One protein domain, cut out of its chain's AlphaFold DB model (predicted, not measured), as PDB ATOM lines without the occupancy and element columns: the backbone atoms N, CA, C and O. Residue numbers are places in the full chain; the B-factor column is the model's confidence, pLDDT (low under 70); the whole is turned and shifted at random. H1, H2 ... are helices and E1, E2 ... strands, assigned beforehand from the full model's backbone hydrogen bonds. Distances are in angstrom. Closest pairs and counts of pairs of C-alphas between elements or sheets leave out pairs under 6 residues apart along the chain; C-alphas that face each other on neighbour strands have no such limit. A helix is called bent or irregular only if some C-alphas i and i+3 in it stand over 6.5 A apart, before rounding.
ATOM      1  N   PRO A   3     138.369 104.339 119.720       96.75
ATOM      2  CA  PRO A   3     138.144 103.361 118.647       96.75
ATOM      3  C   PRO A   3     136.696 103.226 118.158       96.75
ATOM      4  O   PRO A   3     136.492 102.713 117.064       96.75
ATOM      5  N   ALA A   4     135.696 103.710 118.908       97.25
ATOM      6  CA  ALA A   4     134.297 103.714 118.470       97.25
ATOM      7  C   ALA A   4     134.110 104.429 117.116       97.25
ATOM      8  O   ALA A   4     133.286 104.013 116.306       97.25
ATOM      9  N   HIS A   5     134.936 105.439 116.828       96.31
ATOM     10  CA  HIS A   5     134.932 106.175 115.557       96.31
ATOM     11  C   HIS A   5     135.397 105.343 114.349       96.31
ATOM     12  O   HIS A   5     135.146 105.714 113.202       96.31
ATOM     13  N   GLY A   6     136.022 104.185 114.588       94.62
ATOM     14  CA  GLY A   6     136.398 103.225 113.551       94.62
ATOM     15  C   GLY A   6     135.256 102.305 113.105       94.62
ATOM     16  O   GLY A   6     135.378 101.653 112.072       94.62
ATOM     17  N   TYR A   7     134.137 102.251 113.838       95.75
ATOM     18  CA  TYR A   7     133.034 101.327 113.552       95.75
ATOM     19  C   TYR A   7     132.017 101.949 112.578       95.75
ATOM     20  O   TYR A   7     131.347 102.921 112.939       95.75
ATOM     21  N   PRO A   8     131.801 101.375 111.373       93.19
ATOM     22  CA  PRO A   8     130.902 101.956 110.367       93.19
ATOM     23  C   PRO A   8     129.465 102.157 110.862       93.19
ATOM     24  O   PRO A   8     128.838 103.168 110.559       93.19
ATOM     25  N   GLY A   9     128.956 101.235 111.686       96.12
ATOM     26  CA  GLY A   9     127.595 101.299 112.224       96.12
ATOM     27  C   GLY A   9     127.329 102.484 113.160       96.12
ATOM     28  O   GLY A   9     126.165 102.834 113.359       96.12
ATOM     29  N   LEU A  10     128.374 103.114 113.713       96.69
ATOM     30  CA  LEU A  10     128.259 104.308 114.557       96.69
ATOM     31  C   LEU A  10     128.368 105.612 113.754       96.69
ATOM     32  O   LEU A  10     127.816 106.624 114.180       96.69
ATOM     33  N   LYS A  11     128.975 105.586 112.559       92.88
ATOM     34  CA  LYS A  11     129.119 106.769 111.686       92.88
ATOM     35  C   LYS A  11     127.788 107.339 111.192       92.88
ATOM     36  O   LYS A  11     127.735 108.483 110.759       92.88
ATOM     37  N   PHE A  20     137.624 113.576 122.768       93.62
ATOM     38  CA  PHE A  20     138.046 114.663 123.642       93.62
ATOM     39  C   PHE A  20     139.021 114.157 124.712       93.62
ATOM     40  O   PHE A  20     138.804 113.097 125.300       93.62
ATOM     41  N   GLY A  21     140.058 114.953 124.988       92.75
ATOM     42  CA  GLY A  21     141.078 114.655 125.994       92.75
ATOM     43  C   GLY A  21     142.179 113.710 125.506       92.75
ATOM     44  O   GLY A  21     142.452 113.617 124.308       92.75
ATOM     45  N   GLY A  22     142.855 113.067 126.458       93.44
ATOM     46  CA  GLY A  22     143.898 112.072 126.202       93.44
ATOM     47  C   GLY A  22     143.710 110.784 127.007       93.44
ATOM     48  O   GLY A  22     142.596 110.307 127.223       93.44
ATOM     49  N   ALA A  23     144.822 110.201 127.463       95.56
ATOM     50  CA  ALA A  23     144.790 109.003 128.293       95.56
ATOM     51  C   ALA A  23     144.103 109.235 129.650       95.56
ATOM     52  O   ALA A  23     144.101 110.333 130.205       95.56
ATOM     53  N   TRP A  24     143.594 108.143 130.224       97.25
ATOM     54  CA  TRP A  24     142.769 108.127 131.435       97.25
ATOM     55  C   TRP A  24     143.358 108.902 132.626       97.25
ATOM     56  O   TRP A  24     142.619 109.550 133.355       97.25
ATOM     57  N   TYR A  25     144.682 108.899 132.819       95.38
ATOM     58  CA  TYR A  25     145.310 109.568 133.966       95.38
ATOM     59  C   TYR A  25     145.141 111.099 133.929       95.38
ATOM     60  O   TYR A  25     145.258 111.760 134.962       95.38
ATOM     61  N   ARG A  26     144.842 111.674 132.754       95.88
ATOM     62  CA  ARG A  26     144.560 113.106 132.569       95.88
ATOM     63  C   ARG A  26     143.125 113.495 132.904       95.88
ATOM     64  O   ARG A  26     142.827 114.689 132.934       95.88
ATOM     65  N   GLN A  27     142.249 112.532 133.199       96.81
ATOM     66  CA  GLN A  27     140.810 112.775 133.303       96.81
ATOM     67  C   GLN A  27     140.433 113.886 134.286       96.81
ATOM     68  O   GLN A  27     139.428 114.543 134.081       96.81
ATOM     69  N   LYS A  28     141.217 114.151 135.342       97.06
ATOM     70  CA  LYS A  28     140.912 115.253 136.270       97.06
ATOM     71  C   LYS A  28     140.964 116.622 135.591       97.06
ATOM     72  O   LYS A  28     140.141 117.468 135.914       97.06
ATOM     73  N   VAL A  29     141.902 116.816 134.666       97.00
ATOM     74  CA  VAL A  29     142.019 118.037 133.862       97.00
ATOM     75  C   VAL A  29     140.987 118.008 132.744       97.00
ATOM     76  O   VAL A  29     140.201 118.939 132.610       97.00
ATOM     77  N   ASP A  30     140.956 116.912 131.986       96.50
ATOM     78  CA  ASP A  30     140.123 116.823 130.791       96.50
ATOM     79  C   ASP A  30     138.626 116.884 131.169       96.50
ATOM     80  O   ASP A  30     137.898 117.719 130.649       96.50
ATOM     81  N   PHE A  31     138.155 116.109 132.151       97.94
ATOM     82  CA  PHE A  31     136.746 116.134 132.580       97.94
ATOM     83  C   PHE A  31     136.329 117.450 133.239       97.94
ATOM     84  O   PHE A  31     135.180 117.850 133.091       97.94
ATOM     85  N   ALA A  32     137.234 118.146 133.934       97.06
ATOM     86  CA  ALA A  32     136.934 119.477 134.466       97.06
ATOM     87  C   ALA A  32     136.768 120.522 133.353       97.06
ATOM     88  O   ALA A  32     136.009 121.471 133.519       97.06
ATOM     89  N   ALA A  33     137.457 120.333 132.226       94.81
ATOM     90  CA  ALA A  33     137.357 121.179 131.043       94.81
ATOM     91  C   ALA A  33     136.242 120.751 130.070       94.81
ATOM     92  O   ALA A  33     136.038 121.423 129.061       94.81
ATOM     93  N   PHE A  34     135.544 119.642 130.329       96.69
ATOM     94  CA  PHE A  34     134.446 119.173 129.490       96.69
ATOM     95  C   PHE A  34     133.119 119.775 129.982       96.69
ATOM     96  O   PHE A  34     132.632 119.382 131.046       96.69
ATOM     97  N   PRO A  35     132.493 120.705 129.237       96.25
ATOM     98  CA  PRO A  35     131.294 121.425 129.668       96.25
ATOM     99  C   PRO A  35     130.011 120.595 129.466       96.25
ATOM    100  O   PRO A  35     128.990 121.105 129.008       96.25
ATOM    101  N   GLY A  36     130.058 119.299 129.780       97.44
ATOM    102  CA  GLY A  36     128.995 118.335 129.506       97.44
ATOM    103  C   GLY A  36     128.939 117.192 130.520       97.44
ATOM    104  O   GLY A  36     129.731 117.119 131.460       97.44
ATOM    105  N   ALA A  37     127.959 116.304 130.346       98.38
ATOM    106  CA  ALA A  37     127.815 115.123 131.191       98.38
ATOM    107  C   ALA A  37     128.793 114.022 130.758       98.38
ATOM    108  O   ALA A  37     129.025 113.812 129.568       98.38
ATOM    109  N   ILE A  38     129.356 113.306 131.728       98.50
ATOM    110  CA  ILE A  38     130.401 112.303 131.517       98.50
ATOM    111  C   ILE A  38     129.857 110.938 131.911       98.50
ATOM    112  O   ILE A  38     129.402 110.741 133.033       98.50
ATOM    113  N   ALA A  39     129.947 109.982 130.996       97.94
ATOM    114  CA  ALA A  39     129.552 108.600 131.213       97.94
ATOM    115  C   ALA A  39     130.802 107.714 131.264       97.94
ATOM    116  O   ALA A  39     131.536 107.620 130.279       97.94
ATOM    117  N   VAL A  40     131.045 107.062 132.401       97.81
ATOM    118  CA  VAL A  40     132.176 106.143 132.576       97.81
ATOM    119  C   VAL A  40     131.672 104.709 132.616       97.81
ATOM    120  O   VAL A  40     130.907 104.334 133.500       97.81
ATOM    121  N   THR A  41     132.093 103.921 131.630       96.81
ATOM    122  CA  THR A  41     131.584 102.566 131.397       96.81
ATOM    123  C   THR A  41     132.450 101.476 132.012       96.81
ATOM    124  O   THR A  41     131.924 100.454 132.422       96.81
ATOM    125  N   THR A  42     133.767 101.663 132.073       97.12
ATOM    126  CA  THR A  42     134.723 100.708 132.654       97.12
ATOM    127  C   THR A  42     135.841 101.464 133.366       97.12
ATOM    128  O   THR A  42     135.922 102.692 133.303       97.12
ATOM    129  N   ASN A  43     136.798 100.734 133.942       96.38
ATOM    130  CA  ASN A  43     138.088 101.315 134.300       96.38
ATOM    131  C   ASN A  43     138.770 101.980 133.074       96.38
ATOM    132  O   ASN A  43     138.571 101.559 131.931       96.38
ATOM    133  N   CYS A  44     139.609 102.996 133.257       96.81
ATOM    134  CA  CYS A  44     140.038 103.581 134.530       96.81
ATOM    135  C   CYS A  44     139.199 104.803 134.902       96.81
ATOM    136  O   CYS A  44     138.912 105.636 134.047       96.81
ATOM    137  N   VAL A  45     138.873 104.925 136.189       96.25
ATOM    138  CA  VAL A  45     138.200 106.094 136.746       96.25
ATOM    139  C   VAL A  45     138.910 106.531 138.024       96.25
ATOM    140  O   VAL A  45     139.264 105.705 138.860       96.25
ATOM    141  N   LEU A  46     139.170 107.829 138.146       96.19
ATOM    142  CA  LEU A  46     139.675 108.486 139.349       96.19
ATOM    143  C   LEU A  46     138.532 109.143 140.120       96.19
ATOM    144  O   LEU A  46     137.529 109.539 139.521       96.19
ATOM    145  N   ASP A  47     138.747 109.366 141.416       96.44
ATOM    146  CA  ASP A  47     137.835 110.172 142.225       96.44
ATOM    147  C   ASP A  47     137.590 111.545 141.578       96.44
ATOM    148  O   ASP A  47     138.555 112.238 141.203       96.44
ATOM    149  N   PRO A  48     136.316 111.946 141.427       96.75
ATOM    150  CA  PRO A  48     135.962 113.140 140.688       96.75
ATOM    151  C   PRO A  48     136.321 114.402 141.469       96.75
ATOM    152  O   PRO A  48     136.179 114.468 142.691       96.75
ATOM    153  N   LEU A  49     136.734 115.445 140.748       96.94
ATOM    154  CA  LEU A  49     136.868 116.778 141.331       96.94
ATOM    155  C   LEU A  49     135.487 117.393 141.562       96.94
ATOM    156  O   LEU A  49     134.553 117.138 140.800       96.94
ATOM    157  N   THR A  50     135.388 118.297 142.538       96.00
ATOM    158  CA  THR A  50     134.169 119.082 142.798       96.00
ATOM    159  C   THR A  50     133.621 119.743 141.530       96.00
ATOM    160  O   THR A  50     132.412 119.761 141.335       96.00
ATOM    161  N   ALA A  51     134.507 120.196 140.633       96.44
ATOM    162  CA  ALA A  51     134.160 120.857 139.374       96.44
ATOM    163  C   ALA A  51     133.221 120.046 138.457       96.44
ATOM    164  O   ALA A  51     132.427 120.638 137.735       96.44
ATOM    165  N   TYR A  52     133.284 118.709 138.485       96.94
ATOM    166  CA  TYR A  52     132.468 117.848 137.614       96.94
ATOM    167  C   TYR A  52     131.786 116.685 138.347       96.94
ATOM    168  O   TYR A  52     131.134 115.863 137.706       96.94
ATOM    169  N   LYS A  53     131.887 116.603 139.681       96.69
ATOM    170  CA  LYS A  53     131.310 115.506 140.480       96.69
ATOM    171  C   LYS A  53     129.806 115.308 140.244       96.69
ATOM    172  O   LYS A  53     129.347 114.175 140.220       96.69
ATOM    173  N   ASN A  54     129.066 116.387 139.994       96.44
ATOM    174  CA  ASN A  54     127.624 116.342 139.710       96.44
ATOM    175  C   ASN A  54     127.292 116.110 138.220       96.44
ATOM    176  O   ASN A  54     126.123 116.119 137.836       96.44
ATOM    177  N   ASN A  55     128.308 115.957 137.368       98.12
ATOM    178  CA  ASN A  55     128.169 115.791 135.917       98.12
ATOM    179  C   ASN A  55     128.641 114.412 135.444       98.12
ATOM    180  O   ASN A  55     128.420 114.062 134.288       98.12
ATOM    181  N   ILE A  56     129.307 113.646 136.308       98.50
ATOM    182  CA  ILE A  56     129.811 112.308 136.016       98.50
ATOM    183  C   ILE A  56     128.802 111.245 136.454       98.50
ATOM    184  O   ILE A  56     128.129 111.383 137.472       98.50
ATOM    185  N   PHE A  57     128.716 110.182 135.666       98.62
ATOM    186  CA  PHE A  57     127.871 109.021 135.885       98.62
ATOM    187  C   PHE A  57     128.701 107.763 135.665       98.62
ATOM    188  O   PHE A  57     129.547 107.708 134.766       98.62
ATOM    189  N   THR A  58     128.446 106.745 136.475       98.38
ATOM    190  CA  THR A  58     129.040 105.417 136.302       98.38
ATOM    191  C   THR A  58     128.035 104.462 135.675       98.38
ATOM    192  O   THR A  58     126.825 104.622 135.836       98.38
ATOM    193  N   ILE A  59     128.531 103.506 134.898       97.44
ATOM    194  CA  ILE A  59     127.737 102.511 134.177       97.44
ATOM    195  C   ILE A  59     128.493 101.171 134.231       97.44
ATOM    196  O   ILE A  59     129.710 101.150 134.433       97.44
ATOM    197  N   ASN A  60     127.780 100.065 134.005       95.12
ATOM    198  CA  ASN A  60     128.306  98.694 133.993       95.12
ATOM    199  C   ASN A  60     129.030  98.345 135.309       95.12
ATOM    200  O   ASN A  60     128.460  98.500 136.379       95.12
ATOM    201  N   GLU A  61     130.278  97.880 135.239       92.31
ATOM    202  CA  GLU A  61     131.084  97.443 136.380       92.31
ATOM    203  C   GLU A  61     131.713  98.620 137.147       92.31
ATOM    204  O   GLU A  61     132.377  98.418 138.164       92.31
ATOM    205  N   THR A  62     131.551  99.855 136.663       95.81
ATOM    206  CA  THR A  62     132.159 101.037 137.285       95.81
ATOM    207  C   THR A  62     131.311 101.537 138.451       95.81
ATOM    208  O   THR A  62     130.101 101.702 138.318       95.81
ATOM    209  N   GLY A  63     131.960 101.881 139.565       95.50
ATOM    210  CA  GLY A  63     131.332 102.542 140.708       95.50
ATOM    211  C   GLY A  63     132.258 103.582 141.335       95.50
ATOM    212  O   GLY A  63     133.473 103.405 141.368       95.50
ATOM    213  N   LEU A  64     131.675 104.679 141.821       95.62
ATOM    214  CA  LEU A  64     132.369 105.754 142.530       95.62
ATOM    215  C   LEU A  64     131.488 106.269 143.670       95.62
ATOM    216  O   LEU A  64     130.284 106.459 143.497       95.62
ATOM    217  N   SER A  65     132.089 106.538 144.830       94.00
ATOM    218  CA  SER A  65     131.345 107.037 145.988       94.00
ATOM    219  C   SER A  65     130.737 108.418 145.714       94.00
ATOM    220  O   SER A  65     131.425 109.358 145.303       94.00
ATOM    221  N   GLY A  66     129.430 108.548 145.956       93.62
ATOM    222  CA  GLY A  66     128.691 109.794 145.748       93.62
ATOM    223  C   GLY A  66     128.548 110.210 144.281       93.62
ATOM    224  O   GLY A  66     128.368 111.398 144.018       93.62
ATOM    225  N   VAL A  67     128.659 109.265 143.343       97.38
ATOM    226  CA  VAL A  67     128.413 109.464 141.910       97.38
ATOM    227  C   VAL A  67     127.230 108.604 141.481       97.38
ATOM    228  O   VAL A  67     127.148 107.429 141.838       97.38
ATOM    229  N   SER A  68     126.323 109.176 140.693       97.00
ATOM    230  CA  SER A  68     125.153 108.464 140.179       97.00
ATOM    231  C   SER A  68     125.556 107.267 139.312       97.00
ATOM    232  O   SER A  68     126.430 107.378 138.449       97.00
ATOM    233  N   HIS A  69     124.893 106.129 139.516       98.00
ATOM    234  CA  HIS A  69     125.101 104.906 138.742       98.00
ATOM    235  C   HIS A  69     123.881 104.598 137.870       98.00
ATOM    236  O   HIS A  69     122.752 104.611 138.359       98.00
ATOM    237  N   ILE A  70     124.104 104.312 136.586       98.19
ATOM    238  CA  ILE A  70     123.063 103.870 135.653       98.19
ATOM    239  C   ILE A  70     123.047 102.343 135.630       98.19
ATOM    240  O   ILE A  70     123.831 101.704 134.920       98.19
ATOM    241  N   ALA A  71     122.146 101.770 136.424       96.38
ATOM    242  CA  ALA A  71     121.923 100.334 136.462       96.38
ATOM    243  C   ALA A  71     121.181  99.856 135.206       96.38
ATOM    244  O   ALA A  71     120.387 100.589 134.613       96.38
ATOM    245  N   ALA A  72     121.442  98.608 134.819       96.62
ATOM    246  CA  ALA A  72     120.567  97.905 133.896       96.62
ATOM    247  C   ALA A  72     119.324  97.399 134.644       96.62
ATOM    248  O   ALA A  72     119.427  96.995 135.805       96.62
ATOM    249  N   ASP A  73     118.170  97.398 133.985       95.81
ATOM    250  CA  ASP A  73     116.987  96.696 134.472       95.81
ATOM    251  C   ASP A  73     117.113  95.171 134.273       95.81
ATOM    252  O   ASP A  73     118.119  94.661 133.772       95.81
ATOM    253  N   ALA A  74     116.072  94.427 134.654       96.06
ATOM    254  CA  ALA A  74     116.043  92.969 134.536       96.06
ATOM    255  C   ALA A  74     116.184  92.454 133.087       96.06
ATOM    256  O   ALA A  74     116.542  91.295 132.891       96.06
ATOM    257  N   SER A  75     115.923  93.294 132.078       95.94
ATOM    258  CA  SER A  75     116.093  92.972 130.655       95.94
ATOM    259  C   SER A  75     117.480  93.336 130.109       95.94
ATOM    260  O   SER A  75     117.784  93.060 128.949       95.94
ATOM    261  N   GLY A  76     118.332  93.958 130.927       94.62
ATOM    262  CA  GLY A  76     119.625  94.489 130.502       94.62
ATOM    263  C   GLY A  76     119.549  95.903 129.910       94.62
ATOM    264  O   GLY A  76     120.585  96.447 129.511       94.62
ATOM    265  N   HIS A  77     118.365  96.519 129.857       96.88
ATOM    266  CA  HIS A  77     118.186  97.872 129.340       96.88
ATOM    267  C   HIS A  77     118.682  98.916 130.346       96.88
ATOM    268  O   HIS A  77     118.484  98.789 131.550       96.88
ATOM    269  N   LYS A  78     119.340  99.967 129.849       97.75
ATOM    270  CA  LYS A  78     119.876 101.074 130.651       97.75
ATOM    271  C   LYS A  78     119.203 102.379 130.249       97.75
ATOM    272  O   LYS A  78     119.304 102.785 129.091       97.75
ATOM    273  N   ASP A  79     118.598 103.062 131.217       97.50
ATOM    274  CA  ASP A  79     118.039 104.397 131.004       97.50
ATOM    275  C   ASP A  79     119.143 105.465 131.069       97.50
ATOM    276  O   ASP A  79     119.606 105.858 132.142       97.50
ATOM    277  N   PHE A  80     119.560 105.966 129.903       98.12
ATOM    278  CA  PHE A  80     120.512 107.079 129.789       98.12
ATOM    279  C   PHE A  80     119.861 108.467 129.946       98.12
ATOM    280  O   PHE A  80     120.556 109.486 129.890       98.12
ATOM    281  N   GLY A  81     118.549 108.539 130.186       98.38
ATOM    282  CA  GLY A  81     117.795 109.773 130.395       98.38
ATOM    283  C   GLY A  81     118.396 110.726 131.438       98.38
ATOM    284  O   GLY A  81     118.468 111.925 131.157       98.38
ATOM    285  N   PRO A  82     118.878 110.263 132.612       98.25
ATOM    286  CA  PRO A  82     119.543 111.130 133.587       98.25
ATOM    287  C   PRO A  82     120.785 111.845 133.035       98.25
ATOM    288  O   PRO A  82     120.964 113.036 133.292       98.25
ATOM    289  N   ILE A  83     121.606 111.151 132.237       98.38
ATOM    290  CA  ILE A  83     122.811 111.723 131.613       98.38
ATOM    291  C   ILE A  83     122.417 112.787 130.587       98.38
ATOM    292  O   ILE A  83     122.970 113.886 130.600       98.38
ATOM    293  N   ILE A  84     121.426 112.489 129.741       98.56
ATOM    294  CA  ILE A  84     120.943 113.408 128.701       98.56
ATOM    295  C   ILE A  84     120.361 114.676 129.333       98.56
ATOM    296  O   ILE A  84     120.757 115.783 128.968       98.56
ATOM    297  N   ARG A  85     119.484 114.535 130.337       98.56
ATOM    298  CA  ARG A  85     118.911 115.684 131.058       98.56
ATOM    299  C   ARG A  85     119.993 116.540 131.702       98.56
ATOM    300  O   ARG A  85     119.899 117.763 131.650       98.56
ATOM    301  N   ARG A  86     121.031 115.922 132.279       98.44
ATOM    302  CA  ARG A  86     122.152 116.675 132.847       98.44
ATOM    303  C   ARG A  86     122.948 117.404 131.766       98.44
ATOM    304  O   ARG A  86     123.265 118.569 131.963       98.44
ATOM    305  N   ALA A  87     123.226 116.763 130.631       98.31
ATOM    306  CA  ALA A  87     123.921 117.395 129.509       98.31
ATOM    307  C   ALA A  87     123.169 118.628 128.977       98.31
ATOM    308  O   ALA A  87     123.800 119.646 128.726       98.31
ATOM    309  N   MET A  88     121.834 118.575 128.892       98.25
ATOM    310  CA  MET A  88     120.996 119.706 128.453       98.25
ATOM    311  C   MET A  88     121.002 120.908 129.412       98.25
ATOM    312  O   MET A  88     120.625 122.005 129.017       98.25
ATOM    313  N   GLN A  89     121.392 120.711 130.674       98.06
ATOM    314  CA  GLN A  89     121.516 121.781 131.674       98.06
ATOM    315  C   GLN A  89     122.921 122.394 131.719       98.06
ATOM    316  O   GLN A  89     123.139 123.373 132.433       98.06
ATOM    317  N   LEU A  90     123.890 121.770 131.050       97.81
ATOM    318  CA  LEU A  90     125.280 122.200 131.049       97.81
ATOM    319  C   LEU A  90     125.539 123.118 129.848       97.81
ATOM    320  O   LEU A  90     124.859 122.994 128.831       97.81
ATOM    321  N   PRO A  91     126.503 124.047 129.960       95.06
ATOM    322  CA  PRO A  91     126.685 125.099 128.963       95.06
ATOM    323  C   PRO A  91     127.067 124.574 127.572       95.06
ATOM    324  O   PRO A  91     126.833 125.270 126.587       95.06
ATOM    325  N   GLY A  92     127.636 123.365 127.471       95.44
ATOM    326  CA  GLY A  92     128.226 122.886 126.225       95.44
ATOM    327  C   GLY A  92     129.418 123.751 125.802       95.44
ATOM    328  O   GLY A  92     129.915 124.567 126.576       95.44
ATOM    329  N   TYR A  93     129.904 123.547 124.580       93.31
ATOM    330  CA  TYR A  93     130.915 124.425 123.991       93.31
ATOM    331  C   TYR A  93     130.241 125.617 123.319       93.31
ATOM    332  O   TYR A  93     129.334 125.422 122.506       93.31
ATOM    333  N   SER A  94     130.708 126.833 123.612       92.12
ATOM    334  CA  SER A  94     130.311 128.011 122.841       92.12
ATOM    335  C   SER A  94     131.033 128.056 121.487       92.12
ATOM    336  O   SER A  94     132.036 127.369 121.268       92.12
ATOM    337  N   VAL A  95     130.552 128.892 120.563       90.31
ATOM    338  CA  VAL A  95     131.236 129.121 119.276       90.31
ATOM    339  C   VAL A  95     132.641 129.687 119.508       90.31
ATOM    340  O   VAL A  95     133.592 129.292 118.835       90.31
ATOM    341  N   GLU A  96     132.799 130.557 120.504       91.88
ATOM    342  CA  GLU A  96     134.080 131.136 120.907       91.88
ATOM    343  C   GLU A  96     135.016 130.093 121.526       91.88
ATOM    344  O   GLU A  96     136.228 130.169 121.331       91.88
ATOM    345  N   ASP A  97     134.490 129.110 122.262       89.75
ATOM    346  CA  ASP A  97     135.298 128.002 122.779       89.75
ATOM    347  C   ASP A  97     135.874 127.164 121.641       89.75
ATOM    348  O   ASP A  97     137.067 126.855 121.646       89.75
ATOM    349  N   VAL A  98     135.051 126.855 120.635       86.06
ATOM    350  CA  VAL A  98     135.489 126.126 119.437       86.06
ATOM    351  C   VAL A  98     136.502 126.950 118.638       86.06
ATOM    352  O   VAL A  98     137.524 126.412 118.225       86.06
ATOM    353  N   ALA A  99     136.276 128.256 118.476       87.69
ATOM    354  CA  ALA A  99     137.184 129.142 117.743       87.69
ATOM    355  C   ALA A  99     138.538 129.351 118.448       87.69
ATOM    356  O   ALA A  99     139.555 129.551 117.785       87.69
ATOM    357  N   ARG A 100     138.570 129.313 119.789       88.94
ATOM    358  CA  ARG A 100     139.805 129.420 120.588       88.94
ATOM    359  C   ARG A 100     140.544 128.095 120.739       88.94
ATOM    360  O   ARG A 100     141.704 128.104 121.157       88.94
ATOM    361  N   ALA A 101     139.890 126.969 120.463       84.69
ATOM    362  CA  ALA A 101     140.519 125.667 120.587       84.69
ATOM    363  C   ALA A 101     141.721 125.588 119.628       84.69
ATOM    364  O   ALA A 101     141.587 125.897 118.443       84.69
TER     365      ALA A 101
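Overview. This is residues 3 to 11 and 20 to 101 of the 291 residues of an uncharacterized protein of Gonium pectorale (UniProt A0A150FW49). A small sheet of three short parallel strands, E1, E2 and E3, has the helix H3 along one face; off to the other side stand the helix H2 and the long loop of residues 41 to 55. Two ends stick out from this body: residues 3 to 11, which begin with H1 and are cut off from the rest, and residues 95 to 101, which hold H4. The printed part has 91 residues, with named elements in the order H1, H2, E1, E2, E3, H3, H4; the class is mixed, helices and strands, with 37 residues, under half, in named elements. The whole is only just compact, close to loose, with a radius of gyration of the C-alphas of 14.3 A and spans of 46 by 36 by 27 A.

Along the chain. Find C-alpha 3 at (138.144, 103.361, 118.647), where H1, residues 3 to 6, begins. After the cut, look for H2 at residues 24 to 32, 13.1 A long; it is irregular, with C-alphas 25 and 28 lying 7.5 A apart. E1 is residues 38 to 40, starting at C-alpha 38 at (130.401, 112.303, 131.517). E2, residues 56 to 59, is 10.2 A long, and E3 is residues 68 to 70. H3 takes residues 81 to 88 over 10.6 A, and H4 takes residues 95 to 100, 8.7 A, ending at C-alpha 100 at (139.805, 129.420, 120.588).

Arrangement. Begin at the sheet, where E1 and E3 are the edge strands and E2 is the inner one. E1 and E2 are parallel at 31 degrees, with N 57 and O 38 2.8 A apart, within hydrogen-bond range. E2 and E3 are parallel at 36 degrees; look at N 70 and O 58, within hydrogen-bond range at 2.8 A. H3 is on the sheet at a height of 9.6 A, over E1 and only just over E2, on which 3 of its C-alphas fall. It runs along the strands, at 14 degrees to E1 on the local plane; the closest C-alphas of H3 and E1 are those of Ile 83 and Ala 39, 7.4 A apart. H3 and E3 are near each other. H2 is not on the sheet; its closest C-alpha pair with E1 is Phe 31 and Ile 38, 7.5 A. H1 and H4 are not on the sheet either, and no helix touches another. Every O i to N i+4 pair is within hydrogen-bond range in H3 and H4; H2 has 2 of 5, beside 3 of 6 O i to N i+3 pairs, and H1 is too short for an i+4 pair.

Size, cuts and confidence. The C-alphas farthest apart are those of Ala 74 and Arg 100, 45.7 A. Residues 12 to 19 are not printed, and C-alphas 11 and 20 are 16.9 A apart across this cut. Of the links printed whole, E1 to E2 is long, with 15 residues, and H2 to E1 is tight. Without the stretches that stand free, the body of 75 residues spans 37 by 26 by 21 A. The mean pLDDT of the printed part is 95.9, and no printed residue is under 70.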